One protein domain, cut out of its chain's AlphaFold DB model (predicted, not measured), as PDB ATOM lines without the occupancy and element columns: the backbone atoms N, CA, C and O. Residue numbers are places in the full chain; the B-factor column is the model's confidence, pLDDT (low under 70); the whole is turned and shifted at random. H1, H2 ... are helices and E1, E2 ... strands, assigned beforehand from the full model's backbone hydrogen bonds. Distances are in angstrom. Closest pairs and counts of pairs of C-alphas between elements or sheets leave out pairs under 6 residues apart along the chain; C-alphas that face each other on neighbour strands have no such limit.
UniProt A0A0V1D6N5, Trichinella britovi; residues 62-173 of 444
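Overview. This is residues 62 to 173 of the 444 residues of a protein of Trichinella britovi (UniProt A0A0V1D6N5). Helix H2 stands in the middle, and the long helix H5 packs on it at a slant with residues 126 to 134 alone and runs on away from it, with H3, H4 and the loop of residues 105 to 116 at one end of the longest axis and the hairpin E1 E2 toward the other. H1 sits between H2 and the hairpin. The 112 printed residues hold, in order, H1, H2, H3, H4, H5, E1 and E2, with an antiparallel sheet E1 - E2; the class is mostly helix. The whole is only just loose, close to compact, with a radius of gyration of the C-alphas of 16.2 A and spans of 46 by 36 by 23 A.

Along the chain. H1, residues 69 to 75, begins at C-alpha 69 (69.296, -4.131, 104.678). H2 is residues 79 to 92, 20.0 A long, H3 residues 96 to 104, 12.6 A, and H4 residues 117 to 121. H5, residues 124 to 142, is 27.1 A long. Strands E1, residues 149 to 153, and E2, residues 162 to 166, follow; E2 ends at C-alpha 166 (75.644, -0.195, 110.108).

Arrangement. H1 and H2 are close but not clearly touching, the closest C-alphas, of Glu 73 and Gly 81, being 7.0 A apart. H2 and H3 touch only at the corner, at Leu 90 and Gly 99, C-alphas 5.3 A apart. H3 and H4 touch, closest at the C-alphas of Leu 103 and Ala 117, 5.6 A. H5 touches H2 with residues 126 to 134 alone, closest at the C-alphas of Tyr 87 and Glu 126, 4.9 A, at a steep tilt of 41 degrees, the same way. The hairpin E1 and E2 has N 151 and O 164 within hydrogen-bond range at 2.8 A. Every O i to N i+4 pair is within range in H1, H3, H4 and H5, and 9 of 10 in H2.

Size, cuts and confidence. The C-alphas farthest apart, of Lys 119 and Val 157, are 48.3 A apart. The printed part has no cut. The link from H3 to H4, 12 residues, is long. No printed residue is under 70 in pLDDT.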
ATOM      1  N   THR A  62      75.893 -15.017 111.683       88.81
ATOM      2  CA  THR A  62      75.075 -14.448 110.600       88.81
ATOM      3  C   THR A  62      75.817 -13.435 109.736       88.81
ATOM      4  O   THR A  62      75.327 -13.105 108.660       88.81
ATOM      5  N   HIS A  63      76.977 -12.939 110.186       89.81
ATOM      6  CA  HIS A  63      77.690 -11.809 109.580       89.81
ATOM      7  C   HIS A  63      76.762 -10.608 109.338       89.81
ATOM      8  O   HIS A  63      76.794  -9.978 108.280       89.81
ATOM      9  N   PHE A  64      75.895 -10.321 110.315       88.44
ATOM     10  CA  PHE A  64      74.787  -9.375 110.191       88.44
ATOM     11  C   PHE A  64      75.231  -7.975 109.741       88.44
ATOM     12  O   PHE A  64      74.542  -7.331 108.940       88.44
ATOM     13  N   SER A  65      76.395  -7.514 110.208       87.25
ATOM     14  CA  SER A  65      77.002  -6.242 109.793       87.25
ATOM     15  C   SER A  65      77.277  -6.159 108.290       87.25
ATOM     16  O   SER A  65      76.976  -5.136 107.669       87.25
ATOM     17  N   HIS A  66      77.738  -7.251 107.682       84.38
ATOM     18  CA  HIS A  66      78.141  -7.305 106.277       84.38
ATOM     19  C   HIS A  66      76.971  -7.388 105.293       84.38
ATOM     20  O   HIS A  66      77.145  -7.099 104.109       84.38
ATOM     21  N   LEU A  67      75.785  -7.762 105.769       85.94
ATOM     22  CA  LEU A  67      74.604  -7.931 104.927       85.94
ATOM     23  C   LEU A  67      73.985  -6.591 104.516       85.94
ATOM     24  O   LEU A  67      74.068  -5.586 105.231       85.94
ATOM     25  N   ALA A  68      73.330  -6.570 103.356       85.38
ATOM     26  CA  ALA A  68      72.484  -5.454 102.953       85.38
ATOM     27  C   ALA A  68      71.180  -5.428 103.771       85.38
ATOM     28  O   ALA A  68      70.720  -6.459 104.255       85.38
ATOM     29  N   ASP A  69      70.528  -4.265 103.880       83.94
ATOM     30  CA  ASP A  69      69.296  -4.131 104.678       83.94
ATOM     31  C   ASP A  69      68.199  -5.122 104.254       83.94
ATOM     32  O   ASP A  69      67.535  -5.704 105.103       83.94
ATOM     33  N   PHE A  70      68.039  -5.380 102.953       83.94
ATOM     34  CA  PHE A  70      67.076  -6.373 102.469       83.94
ATOM     35  C   PHE A  70      67.419  -7.800 102.931       83.94
ATOM     36  O   PHE A  70      66.545  -8.534 103.382       83.94
ATOM     37  N   GLU A  71      68.694  -8.180 102.879       87.69
ATOM     38  CA  GLU A  71      69.163  -9.502 103.313       87.69
ATOM     39  C   GLU A  71      69.017  -9.673 104.829       87.69
ATOM     40  O   GLU A  71      68.604 -10.733 105.299       87.69
ATOM     41  N   ARG A  72      69.270  -8.604 105.597       89.31
ATOM     42  CA  ARG A  72      69.020  -8.573 107.045       89.31
ATOM     43  C   ARG A  72      67.545  -8.797 107.374       89.31
ATOM     44  O   ARG A  72      67.247  -9.520 108.318       89.31
ATOM     45  N   GLU A  73      66.618  -8.235 106.596       88.31
ATOM     46  CA  GLU A  73      65.184  -8.513 106.783       88.31
ATOM     47  C   GLU A  73      64.840  -9.969 106.478       88.31
ATOM     48  O   GLU A  73      64.051 -10.569 107.203       88.31
ATOM     49  N   MET A  74      65.466 -10.571 105.464       87.62
ATOM     50  CA  MET A  74      65.256 -11.985 105.138       87.62
ATOM     51  C   MET A  74      65.819 -12.952 106.191       87.62
ATOM     52  O   MET A  74      65.358 -14.095 106.278       87.62
ATOM     53  N   LEU A  75      66.795 -12.522 107.003       89.62
ATOM     54  CA  LEU A  75      67.267 -13.302 108.154       89.62
ATOM     55  C   LEU A  75      66.210 -13.412 109.254       89.62
ATOM     56  O   LEU A  75      66.157 -14.421 109.957       89.62
ATOM     57  N   PHE A  76      65.361 -12.397 109.408       90.12
ATOM     58  CA  PHE A  76      64.266 -12.419 110.366       90.12
ATOM     59  C   PHE A  76      63.122 -13.284 109.844       90.12
ATOM     60  O   PHE A  76      62.134 -12.812 109.285       90.12
ATOM     61  N   ARG A  77      63.259 -14.593 110.042       86.00
ATOM     62  CA  ARG A  77      62.248 -15.579 109.662       86.00
ATOM     63  C   ARG A  77      61.178 -15.707 110.738       86.00
ATOM     64  O   ARG A  77      61.438 -15.483 111.920       86.00
ATOM     65  N   THR A  78      59.993 -16.167 110.340       86.44
ATOM     66  CA  THR A  78      58.909 -16.552 111.262       86.44
ATOM     67  C   THR A  78      58.546 -15.421 112.240       86.44
ATOM     68  O   THR A  78      58.274 -14.300 111.810       86.44
ATOM     69  N   GLU A  79      58.574 -15.683 113.546       86.56
ATOM     70  CA  GLU A  79      58.186 -14.741 114.598       86.56
ATOM     71  C   GLU A  79      59.077 -13.495 114.648       86.56
ATOM     72  O   GLU A  79      58.579 -12.390 114.859       86.56
ATOM     73  N   MET A  80      60.380 -13.640 114.387       90.44
ATOM     74  CA  MET A  80      61.317 -12.512 114.390       90.44
ATOM     75  C   MET A  80      60.905 -11.446 113.373       90.44
ATOM     76  O   MET A  80      60.845 -10.258 113.693       90.44
ATOM     77  N   GLY A  81      60.602 -11.881 112.145       91.69
ATOM     78  CA  GLY A  81      60.165 -11.000 111.062       91.69
ATOM     79  C   GLY A  81      58.779 -10.431 111.326       91.69
ATOM     80  O   GLY A  81      58.544  -9.247 111.088       91.69
ATOM     81  N   PHE A  82      57.892 -11.251 111.893       92.19
ATOM     82  CA  PHE A  82      56.547 -10.845 112.276       92.19
ATOM     83  C   PHE A  82      56.565  -9.669 113.263       92.19
ATOM     84  O   PHE A  82      56.020  -8.610 112.956       92.19
ATOM     85  N   TYR A  83      57.262  -9.784 114.398       94.06
ATOM     86  CA  TYR A  83      57.330  -8.699 115.386       94.06
ATOM     87  C   TYR A  83      58.119  -7.487 114.885       94.06
ATOM     88  O   TYR A  83      57.689  -6.341 115.062       94.06
ATOM     89  N   TYR A  84      59.233  -7.721 114.184       94.81
ATOM     90  CA  TYR A  84      60.004  -6.641 113.581       94.81
ATOM     91  C   TYR A  84      59.178  -5.833 112.566       94.81
ATOM     92  O   TYR A  84      59.352  -4.617 112.475       94.81
ATOM     93  N   SER A  85      58.239  -6.457 111.846       93.69
ATOM     94  CA  SER A  85      57.382  -5.758 110.881       93.69
ATOM     95  C   SER A  85      56.524  -4.665 111.534       93.69
ATOM     96  O   SER A  85      56.463  -3.548 111.014       93.69
ATOM     97  N   PHE A  86      55.959  -4.919 112.721       94.38
ATOM     98  CA  PHE A  86      55.189  -3.926 113.479       94.38
ATOM     99  C   PHE A  86      56.070  -2.780 113.974       94.38
ATOM    100  O   PHE A  86      55.693  -1.610 113.865       94.38
ATOM    101  N   TYR A  87      57.269  -3.098 114.470       95.62
ATOM    102  CA  TYR A  87      58.263  -2.087 114.825       95.62
ATOM    103  C   TYR A  87      58.627  -1.219 113.609       95.62
ATOM    104  O   TYR A  87      58.546   0.009 113.679       95.62
ATOM    105  N   LYS A  88      58.956  -1.839 112.468       94.75
ATOM    106  CA  LYS A  88      59.302  -1.156 111.213       94.75
ATOM    107  C   LYS A  88      58.154  -0.272 110.724       94.75
ATOM    108  O   LYS A  88      58.395   0.861 110.304       94.75
ATOM    109  N   TYR A  89      56.915  -0.748 110.809       94.25
ATOM    110  CA  TYR A  89      55.727   0.030 110.467       94.25
ATOM    111  C   TYR A  89      55.609   1.277 111.354       94.25
ATOM    112  O   TYR A  89      55.531   2.404 110.856       94.25
ATOM    113  N   LEU A  90      55.705   1.102 112.675       95.19
ATOM    114  CA  LEU A  90      55.653   2.204 113.633       95.19
ATOM    115  C   LEU A  90      56.830   3.158 113.520       95.19
ATOM    116  O   LEU A  90      56.670   4.314 113.881       95.19
ATOM    117  N   VAL A  91      57.999   2.746 113.038       95.38
ATOM    118  CA  VAL A  91      59.130   3.650 112.790       95.38
ATOM    119  C   VAL A  91      58.912   4.485 111.528       95.38
ATOM    120  O   VAL A  91      59.192   5.685 111.543       95.38
ATOM    121  N   ASN A  92      58.363   3.882 110.472       94.06
ATOM    122  CA  ASN A  92      58.232   4.511 109.155       94.06
ATOM    123  C   ASN A  92      56.909   5.265 108.934       94.06
ATOM    124  O   ASN A  92      56.801   6.029 107.977       94.06
ATOM    125  N   ALA A  93      55.916   5.110 109.817       93.50
ATOM    126  CA  ALA A  93      54.665   5.866 109.739       93.50
ATOM    127  C   ALA A  93      54.890   7.396 109.761       93.50
ATOM    128  O   ALA A  93      55.810   7.903 110.413       93.50
ATOM    129  N   LYS A  94      54.013   8.169 109.111       91.38
ATOM    130  CA  LYS A  94      54.124   9.641 109.075       91.38
ATOM    131  C   LYS A  94      54.066  10.246 110.478       91.38
ATOM    132  O   LYS A  94      54.914  11.057 110.845       91.38
ATOM    133  N   SER A  95      53.121   9.788 111.298       93.25
ATOM    134  CA  SER A  95      53.037  10.128 112.718       93.25
ATOM    135  C   SER A  95      52.924   8.876 113.589       93.25
ATOM    136  O   SER A  95      52.367   7.859 113.177       93.25
ATOM    137  N   PHE A  96      53.446   8.945 114.818       92.44
ATOM    138  CA  PHE A  96      53.388   7.815 115.752       92.44
ATOM    139  C   PHE A  96      51.944   7.466 116.145       92.44
ATOM    140  O   PHE A  96      51.589   6.297 116.247       92.44
ATOM    141  N   LYS A  97      51.090   8.487 116.306       92.81
ATOM    142  CA  LYS A  97      49.669   8.314 116.633       92.81
ATOM    143  C   LYS A  97      48.905   7.611 115.509       92.81
ATOM    144  O   LYS A  97      48.123   6.716 115.792       92.81
ATOM    145  N   GLU A  98      49.136   8.006 114.260       92.69
ATOM    146  CA  GLU A  98      48.527   7.361 113.089       92.69
ATOM    147  C   GLU A  98      48.962   5.899 112.980       92.69
ATOM    148  O   GLU A  98      48.110   5.030 112.824       92.69
ATOM    149  N   GLY A  99      50.257   5.621 113.178       92.38
ATOM    150  CA  GLY A  99      50.761   4.250 113.228       92.38
ATOM    151  C   GLY A  99      50.084   3.414 114.321       92.38
ATOM    152  O   GLY A  99      49.676   2.288 114.066       92.38
ATOM    153  N   LEU A 100      49.895   3.974 115.521       92.44
ATOM    154  CA  LEU A 100      49.236   3.272 116.624       92.44
ATOM    155  C   LEU A 100      47.748   2.998 116.348       92.44
ATOM    156  O   LEU A 100      47.271   1.905 116.645       92.44
ATOM    157  N   ILE A 101      47.032   3.970 115.767       91.88
ATOM    158  CA  ILE A 101      45.622   3.820 115.369       91.88
ATOM    159  C   ILE A 101      45.485   2.729 114.304       91.88
ATOM    160  O   ILE A 101      44.588   1.895 114.408       91.88
ATOM    161  N   ALA A 102      46.391   2.695 113.326       90.69
ATOM    162  CA  ALA A 102      46.401   1.660 112.299       90.69
ATOM    163  C   ALA A 102      46.600   0.258 112.899       90.69
ATOM    164  O   ALA A 102      45.881  -0.661 112.535       90.69
ATOM    165  N   LEU A 103      47.476   0.099 113.901       91.56
ATOM    166  CA  LEU A 103      47.637  -1.184 114.606       91.56
ATOM    167  C   LEU A 103      46.438  -1.580 115.479       91.56
ATOM    168  O   LEU A 103      46.278  -2.752 115.821       91.56
ATOM    169  N   THR A 104      45.606  -0.621 115.894       90.12
ATOM    170  CA  THR A 104      44.396  -0.934 116.674       90.12
ATOM    171  C   THR A 104      43.242  -1.416 115.796       90.12
ATOM    172  O   THR A 104      42.301  -2.009 116.320       90.12
ATOM    173  N   ARG A 105      43.318  -1.131 114.494       88.88
ATOM    174  CA  ARG A 105      42.322  -1.406 113.456       88.88
ATOM    175  C   ARG A 105      42.995  -2.105 112.281       88.88
ATOM    176  O   ARG A 105      42.950  -1.633 111.145       88.88
ATOM    177  N   ASP A 106      43.710  -3.176 112.594       88.12
ATOM    178  CA  ASP A 106      44.523  -3.865 111.609       88.12
ATOM    179  C   ASP A 106      43.672  -4.859 110.818       88.12
ATOM    180  O   ASP A 106      43.015  -5.726 111.390       88.12
ATOM    181  N   ASN A 107      43.693  -4.720 109.495       86.94
ATOM    182  CA  ASN A 107      43.006  -5.600 108.551       86.94
ATOM    183  C   ASN A 107      43.979  -6.356 107.631       86.94
ATOM    184  O   ASN A 107      43.533  -7.052 106.719       86.94
ATOM    185  N   GLN A 108      45.292  -6.186 107.829       84.62
ATOM    186  CA  GLN A 108      46.313  -6.791 106.976       84.62
ATOM    187  C   GLN A 108      46.857  -8.095 107.553       84.62
ATOM    188  O   GLN A 108      47.196  -8.989 106.780       84.62
ATOM    189  N   THR A 109      46.936  -8.225 108.881       84.56
ATOM    190  CA  THR A 109      47.528  -9.418 109.504       84.56
ATOM    191  C   THR A 109      46.608 -10.636 109.432       84.56
ATOM    192  O   THR A 109      47.065 -11.726 109.100       84.56
ATOM    193  N   GLU A 110      45.314 -10.470 109.721       81.31
ATOM    194  CA  GLU A 110      44.317 -11.543 109.631       81.31
ATOM    195  C   GLU A 110      43.342 -11.258 108.483       81.31
ATOM    196  O   GLU A 110      42.533 -10.330 108.537       81.31
ATOM    197  N   TYR A 111      43.407 -12.062 107.418       77.19
ATOM    198  CA  TYR A 111      42.538 -11.864 106.260       77.19
ATOM    199  C   TYR A 111      41.059 -12.012 106.641       77.19
ATOM    200  O   TYR A 111      40.642 -13.000 107.245       77.19
ATOM    201  N   GLY A 112      40.250 -11.030 106.243       80.00
ATOM    202  CA  GLY A 112      38.802 -11.050 106.443       80.00
ATOM    203  C   GLY A 112      38.330 -10.639 107.842       80.00
ATOM    204  O   GLY A 112      37.127 -10.706 108.097       80.00
ATOM    205  N   ARG A 113      39.223 -10.198 108.745       80.81
ATOM    206  CA  ARG A 113      38.855  -9.669 110.069       80.81
ATOM    207  C   ARG A 113      39.671  -8.426 110.419       80.81
ATOM    208  O   ARG A 113      40.879  -8.397 110.242       80.81
ATOM    209  N   GLU A 114      39.002  -7.407 110.952       84.06
ATOM    210  CA  GLU A 114      39.680  -6.272 111.582       84.06
ATOM    211  C   GLU A 114      39.968  -6.629 113.041       84.06
ATOM    212  O   GLU A 114      39.048  -6.901 113.820       84.06
ATOM    213  N   ILE A 115      41.247  -6.647 113.409       87.25
ATOM    214  CA  ILE A 115      41.701  -7.012 114.745       87.25
ATOM    215  C   ILE A 115      42.484  -5.879 115.397       87.25
ATOM    216  O   ILE A 115      43.162  -5.072 114.761       87.25
ATOM    217  N   ASN A 116      42.435  -5.850 116.726       88.94
ATOM    218  CA  ASN A 116      43.360  -5.043 117.502       88.94
ATOM    219  C   ASN A 116      44.659  -5.838 117.693       88.94
ATOM    220  O   ASN A 116      44.753  -6.669 118.604       88.94
ATOM    221  N   ALA A 117      45.662  -5.565 116.855       87.88
ATOM    222  CA  ALA A 117      46.948  -6.264 116.883       87.88
ATOM    223  C   ALA A 117      47.680  -6.083 118.227       87.88
ATOM    224  O   ALA A 117      48.361  -6.994 118.697       87.88
ATOM    225  N   LEU A 118      47.479  -4.943 118.904       87.06
ATOM    226  CA  LEU A 118      48.066  -4.679 120.224       87.06
ATOM    227  C   LEU A 118      47.522  -5.634 121.289       87.06
ATOM    228  O   LEU A 118      48.282  -6.125 122.124       87.06
ATOM    229  N   LYS A 119      46.211  -5.898 121.241       86.25
ATOM    230  CA  LYS A 119      45.517  -6.839 122.129       86.25
ATOM    231  C   LYS A 119      45.880  -8.287 121.803       86.25
ATOM    232  O   LYS A 119      46.091  -9.062 122.729       86.25
ATOM    233  N   ARG A 120      45.909  -8.652 120.515       85.44
ATOM    234  CA  ARG A 120      46.076 -10.047 120.066       85.44
ATOM    235  C   ARG A 120      47.514 -10.547 120.222       85.44
ATOM    236  O   ARG A 120      47.694 -11.666 120.679       85.44
ATOM    237  N   PHE A 121      48.518  -9.723 119.906       87.94
ATOM    238  CA  PHE A 121      49.924 -10.159 119.834       87.94
ATOM    239  C   PHE A 121      50.838  -9.541 120.903       87.94
ATOM    240  O   PHE A 121      52.050  -9.769 120.885       87.94
ATOM    241  N   ASN A 122      50.282  -8.783 121.855       91.38
ATOM    242  CA  ASN A 122      50.993  -8.169 122.984       91.38
ATOM    243  C   ASN A 122      52.066  -7.121 122.588       91.38
ATOM    244  O   ASN A 122      53.070  -6.982 123.275       91.38
ATOM    245  N   LEU A 123      51.911  -6.368 121.495       92.75
ATOM    246  CA  LEU A 123      52.969  -5.564 120.825       92.75
ATOM    247  C   LEU A 123      53.591  -4.373 121.612       92.75
ATOM    248  O   LEU A 123      54.159  -3.450 121.027       92.75
ATOM    249  N   TYR A 124      53.502  -4.351 122.942       93.94
ATOM    250  CA  TYR A 124      54.094  -3.327 123.805       93.94
ATOM    251  C   TYR A 124      55.606  -3.123 123.605       93.94
ATOM    252  O   TYR A 124      56.008  -1.960 123.513       93.94
ATOM    253  N   PRO A 125      56.457  -4.171 123.512       95.00
ATOM    254  CA  PRO A 125      57.885  -3.984 123.244       95.00
ATOM    255  C   PRO A 125      58.146  -3.189 121.963       95.00
ATOM    256  O   PRO A 125      58.921  -2.235 121.968       95.00
ATOM    257  N   GLU A 126      57.442  -3.518 120.883       95.62
ATOM    258  CA  GLU A 126      57.602  -2.892 119.572       95.62
ATOM    259  C   GLU A 126      57.151  -1.423 119.592       95.62
ATOM    260  O   GLU A 126      57.827  -0.558 119.026       95.62
ATOM    261  N   ILE A 127      56.059  -1.105 120.299       95.12
ATOM    262  CA  ILE A 127      55.604   0.281 120.518       95.12
ATOM    263  C   ILE A 127      56.662   1.081 121.278       95.12
ATOM    264  O   ILE A 127      57.016   2.189 120.871       95.12
ATOM    265  N   ILE A 128      57.166   0.541 122.389       95.56
ATOM    266  CA  ILE A 128      58.120   1.248 123.247       95.56
ATOM    267  C   ILE A 128      59.432   1.472 122.490       95.56
ATOM    268  O   ILE A 128      59.930   2.596 122.445       95.56
ATOM    269  N   ILE A 129      59.962   0.439 121.830       96.62
ATOM    270  CA  ILE A 129      61.238   0.528 121.113       96.62
ATOM    271  C   ILE A 129      61.122   1.433 119.880       96.62
ATOM    272  O   ILE A 129      62.040   2.208 119.607       96.62
ATOM    273  N   SER A 130      59.998   1.417 119.154       96.38
ATOM    274  CA  SER A 130      59.779   2.338 118.023       96.38
ATOM    275  C   SER A 130      59.649   3.794 118.472       96.38
ATOM    276  O   SER A 130      60.232   4.680 117.840       96.38
ATOM    277  N   ALA A 131      58.969   4.059 119.594       96.12
ATOM    278  CA  ALA A 131      58.923   5.386 120.200       96.12
ATOM    279  C   ALA A 131      60.325   5.858 120.618       96.12
ATOM    280  O   ALA A 131      60.737   6.963 120.257       96.12
ATOM    281  N   MET A 132      61.086   5.000 121.309       96.69
ATOM    282  CA  MET A 132      62.470   5.280 121.702       96.69
ATOM    283  C   MET A 132      63.355   5.574 120.488       96.69
ATOM    284  O   MET A 132      64.100   6.550 120.509       96.69
ATOM    285  N   TYR A 133      63.239   4.794 119.410       96.62
ATOM    286  CA  TYR A 133      64.016   5.005 118.189       96.62
ATOM    287  C   TYR A 133      63.671   6.329 117.499       96.62
ATOM    288  O   TYR A 133      64.567   7.062 117.084       96.62
ATOM    289  N   ARG A 134      62.384   6.694 117.407       95.06
ATOM    290  CA  ARG A 134      61.966   7.992 116.846       95.06
ATOM    291  C   ARG A 134      62.524   9.166 117.650       95.06
ATOM    292  O   ARG A 134      63.020  10.121 117.056       95.06
ATOM    293  N   VAL A 135      62.470   9.085 118.982       95.31
ATOM    294  CA  VAL A 135      63.050  10.099 119.876       95.31
ATOM    295  C   VAL A 135      64.566  10.163 119.692       95.31
ATOM    296  O   VAL A 135      65.106  11.243 119.458       95.31
ATOM    297  N   PHE A 136      65.243   9.015 119.694       95.38
ATOM    298  CA  PHE A 136      66.682   8.905 119.455       95.38
ATOM    299  C   PHE A 136      67.094   9.527 118.113       95.38
ATOM    300  O   PHE A 136      68.014  10.344 118.064       95.38
ATOM    301  N   LYS A 137      66.380   9.212 117.027       94.06
ATOM    302  CA  LYS A 137      66.629   9.757 115.686       94.06
ATOM    303  C   LYS A 137      66.372  11.262 115.621       94.06
ATOM    304  O   LYS A 137      67.127  11.978 114.971       94.06
ATOM    305  N   SER A 138      65.338  11.753 116.304       93.50
ATOM    306  CA  SER A 138      65.034  13.187 116.386       93.50
ATOM    307  C   SER A 138      66.154  13.958 117.092       93.50
ATOM    308  O   SER A 138      66.673  14.934 116.552       93.50
ATOM    309  N   ILE A 139      66.592  13.464 118.255       95.38
ATOM    310  CA  ILE A 139      67.682  14.053 119.039       95.38
ATOM    311  C   ILE A 139      68.981  14.025 118.227       95.38
ATOM    312  O   ILE A 139      69.587  15.062 117.985       95.38
ATOM    313  N   THR A 140      69.405  12.861 117.744       94.38
ATOM    314  CA  THR A 140      70.686  12.729 117.027       94.38
ATOM    315  C   THR A 140      70.727  13.535 115.730       94.38
ATOM    316  O   THR A 140      71.766  14.116 115.416       94.38
ATOM    317  N   LYS A 141      69.593  13.672 115.029       93.06
ATOM    318  CA  LYS A 141      69.460  14.571 113.875       93.06
ATOM    319  C   LYS A 141      69.585  16.044 114.270       93.06
ATOM    320  O   LYS A 141      70.243  16.794 113.552       93.06
ATOM    321  N   TYR A 142      68.987  16.457 115.390       95.56
ATOM    322  CA  TYR A 142      69.088  17.829 115.902       95.56
ATOM    323  C   TYR A 142      70.537  18.197 116.256       95.56
ATOM    324  O   TYR A 142      71.031  19.239 115.837       95.56
ATOM    325  N   TRP A 143      71.242  17.298 116.946       94.88
ATOM    326  CA  TRP A 143      72.636  17.492 117.364       94.88
ATOM    327  C   TRP A 143      73.675  17.124 116.287       94.88
ATOM    328  O   TRP A 143      74.871  17.243 116.537       94.88
ATOM    329  N   LYS A 144      73.240  16.674 115.099       93.44
ATOM    330  CA  LYS A 144      74.095  16.200 113.989       93.44
ATOM    331  C   LYS A 144      75.146  15.159 114.412       93.44
ATOM    332  O   LYS A 144      76.260  15.144 113.893       93.44
ATOM    333  N   ILE A 145      74.792  14.281 115.349       93.50
ATOM    334  CA  ILE A 145      75.686  13.218 115.827       93.50
ATOM    335  C   ILE A 145      75.699  12.092 114.778       93.50
ATOM    336  O   ILE A 145      74.621  11.609 114.418       93.50
ATOM    337  N   PRO A 146      76.868  11.644 114.283       90.62
ATOM    338  CA  PRO A 146      76.941  10.501 113.380       90.62
ATOM    339  C   PRO A 146      76.582   9.214 114.139       90.62
ATOM    340  O   PRO A 146      77.235   8.856 115.115       90.62
ATOM    341  N   THR A 147      75.521   8.526 113.712       90.94
ATOM    342  CA  THR A 147      74.981   7.328 114.394       90.94
ATOM    343  C   THR A 147      75.102   6.039 113.590       90.94
ATOM    344  O   THR A 147      74.863   4.956 114.130       90.94
ATOM    345  N   GLN A 148      75.437   6.145 112.308       91.50
ATOM    346  CA  GLN A 148      75.601   5.011 111.411       91.50
ATOM    347  C   GLN A 148      76.689   5.299 110.381       91.50
ATOM    348  O   GLN A 148      76.886   6.450 109.981       91.50
ATOM    349  N   ILE A 149      77.361   4.243 109.943       89.50
ATOM    350  CA  ILE A 149      78.357   4.273 108.878       89.50
ATOM    351  C   ILE A 149      77.763   3.506 107.704       89.50
ATOM    352  O   ILE A 149      77.253   2.403 107.880       89.50
ATOM    353  N   CYS A 150      77.772   4.112 106.519       89.50
ATOM    354  CA  CYS A 150      77.186   3.519 105.325       89.50
ATOM    355  C   CYS A 150      78.272   3.180 104.312       89.50
ATOM    356  O   CYS A 150      79.136   4.005 104.014       89.50
ATOM    357  N   TRP A 151      78.176   1.983 103.754       85.62
ATOM    358  CA  TRP A 151      79.077   1.442 102.750       85.62
ATOM    359  C   TRP A 151      78.265   1.080 101.505       85.62
ATOM    360  O   TRP A 151      77.076   0.771 101.598       85.62
ATOM    361  N   GLN A 152      78.887   1.106 100.328       83.56
ATOM    362  CA  GLN A 152      78.265   0.597  99.104       83.56
ATOM    363  C   GLN A 152      78.831  -0.777  98.773       83.56
ATOM    364  O   GLN A 152      80.023  -0.917  98.505       83.56
ATOM    365  N   VAL A 153      77.962  -1.782  98.764       78.31
ATOM    366  CA  VAL A 153      78.312  -3.143  98.373       78.31
ATOM    367  C   VAL A 153      78.076  -3.271  96.871       78.31
ATOM    368  O   VAL A 153      76.940  -3.185  96.393       78.31
ATOM    369  N   LYS A 154      79.163  -3.427  96.106       76.69
ATOM    370  CA  LYS A 154      79.091  -3.745  94.676       76.69
ATOM    371  C   LYS A 154      78.630  -5.196  94.524       76.69
ATOM    372  O   LYS A 154      79.249  -6.092  95.089       76.69
ATOM    373  N   ARG A 155      77.535  -5.399  93.788       75.44
ATOM    374  CA  ARG A 155      77.043  -6.726  93.379       75.44
ATOM    375  C   ARG A 155      77.683  -7.122  92.041       75.44
ATOM    376  O   ARG A 155      78.669  -6.508  91.633       75.44
ATOM    377  N   ASP A 156      77.119  -8.127  91.370       76.69
ATOM    378  CA  ASP A 156      77.501  -8.517  90.010       76.69
ATOM    379  C   ASP A 156      77.545  -7.340  89.032       76.69
ATOM    380  O   ASP A 156      76.858  -6.333  89.206       76.69
ATOM    381  N   VAL A 157      78.321  -7.511  87.958       74.94
ATOM    382  CA  VAL A 157      78.645  -6.488  86.943       74.94
ATOM    383  C   VAL A 157      77.405  -5.774  86.379       74.94
ATOM    384  O   VAL A 157      77.486  -4.609  85.997       74.94
ATOM    385  N   HIS A 158      76.250  -6.443  86.360       81.69
ATOM    386  CA  HIS A 158      74.995  -5.915  85.817       81.69
ATOM    387  C   HIS A 158      74.010  -5.381  86.870       81.69
ATOM    388  O   HIS A 158      72.921  -4.937  86.509       81.69
ATOM    389  N   LEU A 159      74.353  -5.414  88.161       80.50
ATOM    390  CA  LEU A 159      73.462  -4.998  89.242       80.50
ATOM    391  C   LEU A 159      73.942  -3.698  89.901       80.50
ATOM    392  O   LEU A 159      75.124  -3.562  90.222       80.50
ATOM    393  N   PRO A 160      73.033  -2.741  90.182       81.50
ATOM    394  CA  PRO A 160      73.414  -1.519  90.875       81.50
ATOM    395  C   PRO A 160      73.915  -1.842  92.292       81.50
ATOM    396  O   PRO A 160      73.377  -2.763  92.937       81.50
ATOM    397  N   PRO A 161      74.922  -1.095  92.786       81.00
ATOM    398  CA  PRO A 161      75.432  -1.262  94.138       81.00
ATOM    399  C   PRO A 161      74.334  -0.957  95.156       81.00
ATOM    400  O   PRO A 161      73.503  -0.072  94.949       81.00
ATOM    401  N   VAL A 162      74.335  -1.695  96.262       81.50
ATOM    402  CA  VAL A 162      73.369  -1.509  97.349       81.50
ATOM    403  C   VAL A 162      74.067  -0.806  98.501       81.50
ATOM    404  O   VAL A 162      75.153  -1.205  98.921       81.50
ATOM    405  N   THR A 163      73.454   0.258  99.010       81.56
ATOM    406  CA  THR A 163      73.937   0.942 100.211       81.56
ATOM    407  C   THR A 163      73.536   0.129 101.439       81.56
ATOM    408  O   THR A 163      72.352  -0.134 101.634       81.56
ATOM    409  N   SER A 164      74.507  -0.240 102.273       84.38
ATOM    410  CA  SER A 164      74.280  -0.872 103.573       84.38
ATOM    411  C   SER A 164      74.802   0.038 104.677       84.38
ATOM    412  O   SER A 164      75.958   0.459 104.644       84.38
ATOM    413  N   CYS A 165      73.944   0.369 105.642       88.88
ATOM    414  CA  CYS A 165      74.310   1.189 106.793       88.88
ATOM    415  C   CYS A 165      74.360   0.338 108.060       88.88
ATOM    416  O   CYS A 165      73.415  -0.392 108.356       88.88
ATOM    417  N   GLU A 166      75.430   0.472 108.829       89.19
ATOM    418  CA  GLU A 166      75.644  -0.195 110.108       89.19
ATOM    419  C   GLU A 166      75.645   0.823 111.251       89.19
ATOM    420  O   GLU A 166      76.115   1.952 111.099       89.19
ATOM    421  N   GLY A 167      75.132   0.418 112.413       90.69
ATOM    422  CA  GLY A 167      75.197   1.194 113.650       90.69
ATOM    423  C   GLY A 167      73.830   1.431 114.271       90.69
ATOM    424  O   GLY A 167      72.793   1.149 113.678       90.69
ATOM    425  N   ILE A 168      73.821   1.988 115.483       92.69
ATOM    426  CA  ILE A 168      72.599   2.244 116.263       92.69
ATOM    427  C   ILE A 168      71.619   3.210 115.564       92.69
ATOM    428  O   ILE A 168      70.438   3.255 115.899       92.69
ATOM    429  N   GLY A 169      72.097   3.982 114.581       91.56
ATOM    430  CA  GLY A 169      71.265   4.808 113.703       91.56
ATOM    431  C   GLY A 169      70.354   4.007 112.772       91.56
ATOM    432  O   GLY A 169      69.284   4.502 112.417       91.56
ATOM    433  N   ASN A 170      70.716   2.770 112.426       92.56
ATOM    434  CA  ASN A 170      69.887   1.881 111.620       92.56
ATOM    435  C   ASN A 170      68.812   1.220 112.504       92.56
ATOM    436  O   ASN A 170      69.090   0.732 113.600       92.56
ATOM    437  N   GLN A 171      67.569   1.201 112.016       92.81
ATOM    438  CA  GLN A 171      66.400   0.684 112.735       92.81
ATOM    439  C   GLN A 171      66.550  -0.787 113.176       92.81
ATOM    440  O   GLN A 171      66.117  -1.142 114.270       92.81
ATOM    441  N   MET A 172      67.203  -1.639 112.377       92.19
ATOM    442  CA  MET A 172      67.393  -3.058 112.714       92.19
ATOM    443  C   MET A 172      68.355  -3.217 113.879       92.19
ATOM    444  O   MET A 172      68.030  -3.860 114.873       92.19
ATOM    445  N   PHE A 173      69.518  -2.576 113.779       93.56
ATOM    446  CA  PHE A 173      70.520  -2.588 114.837       93.56
ATOM    447  C   PHE A 173      69.966  -2.012 116.130       93.56
ATOM    448  O   PHE A 173      70.167  -2.605 117.182       93.56
TER     449      PHE A 173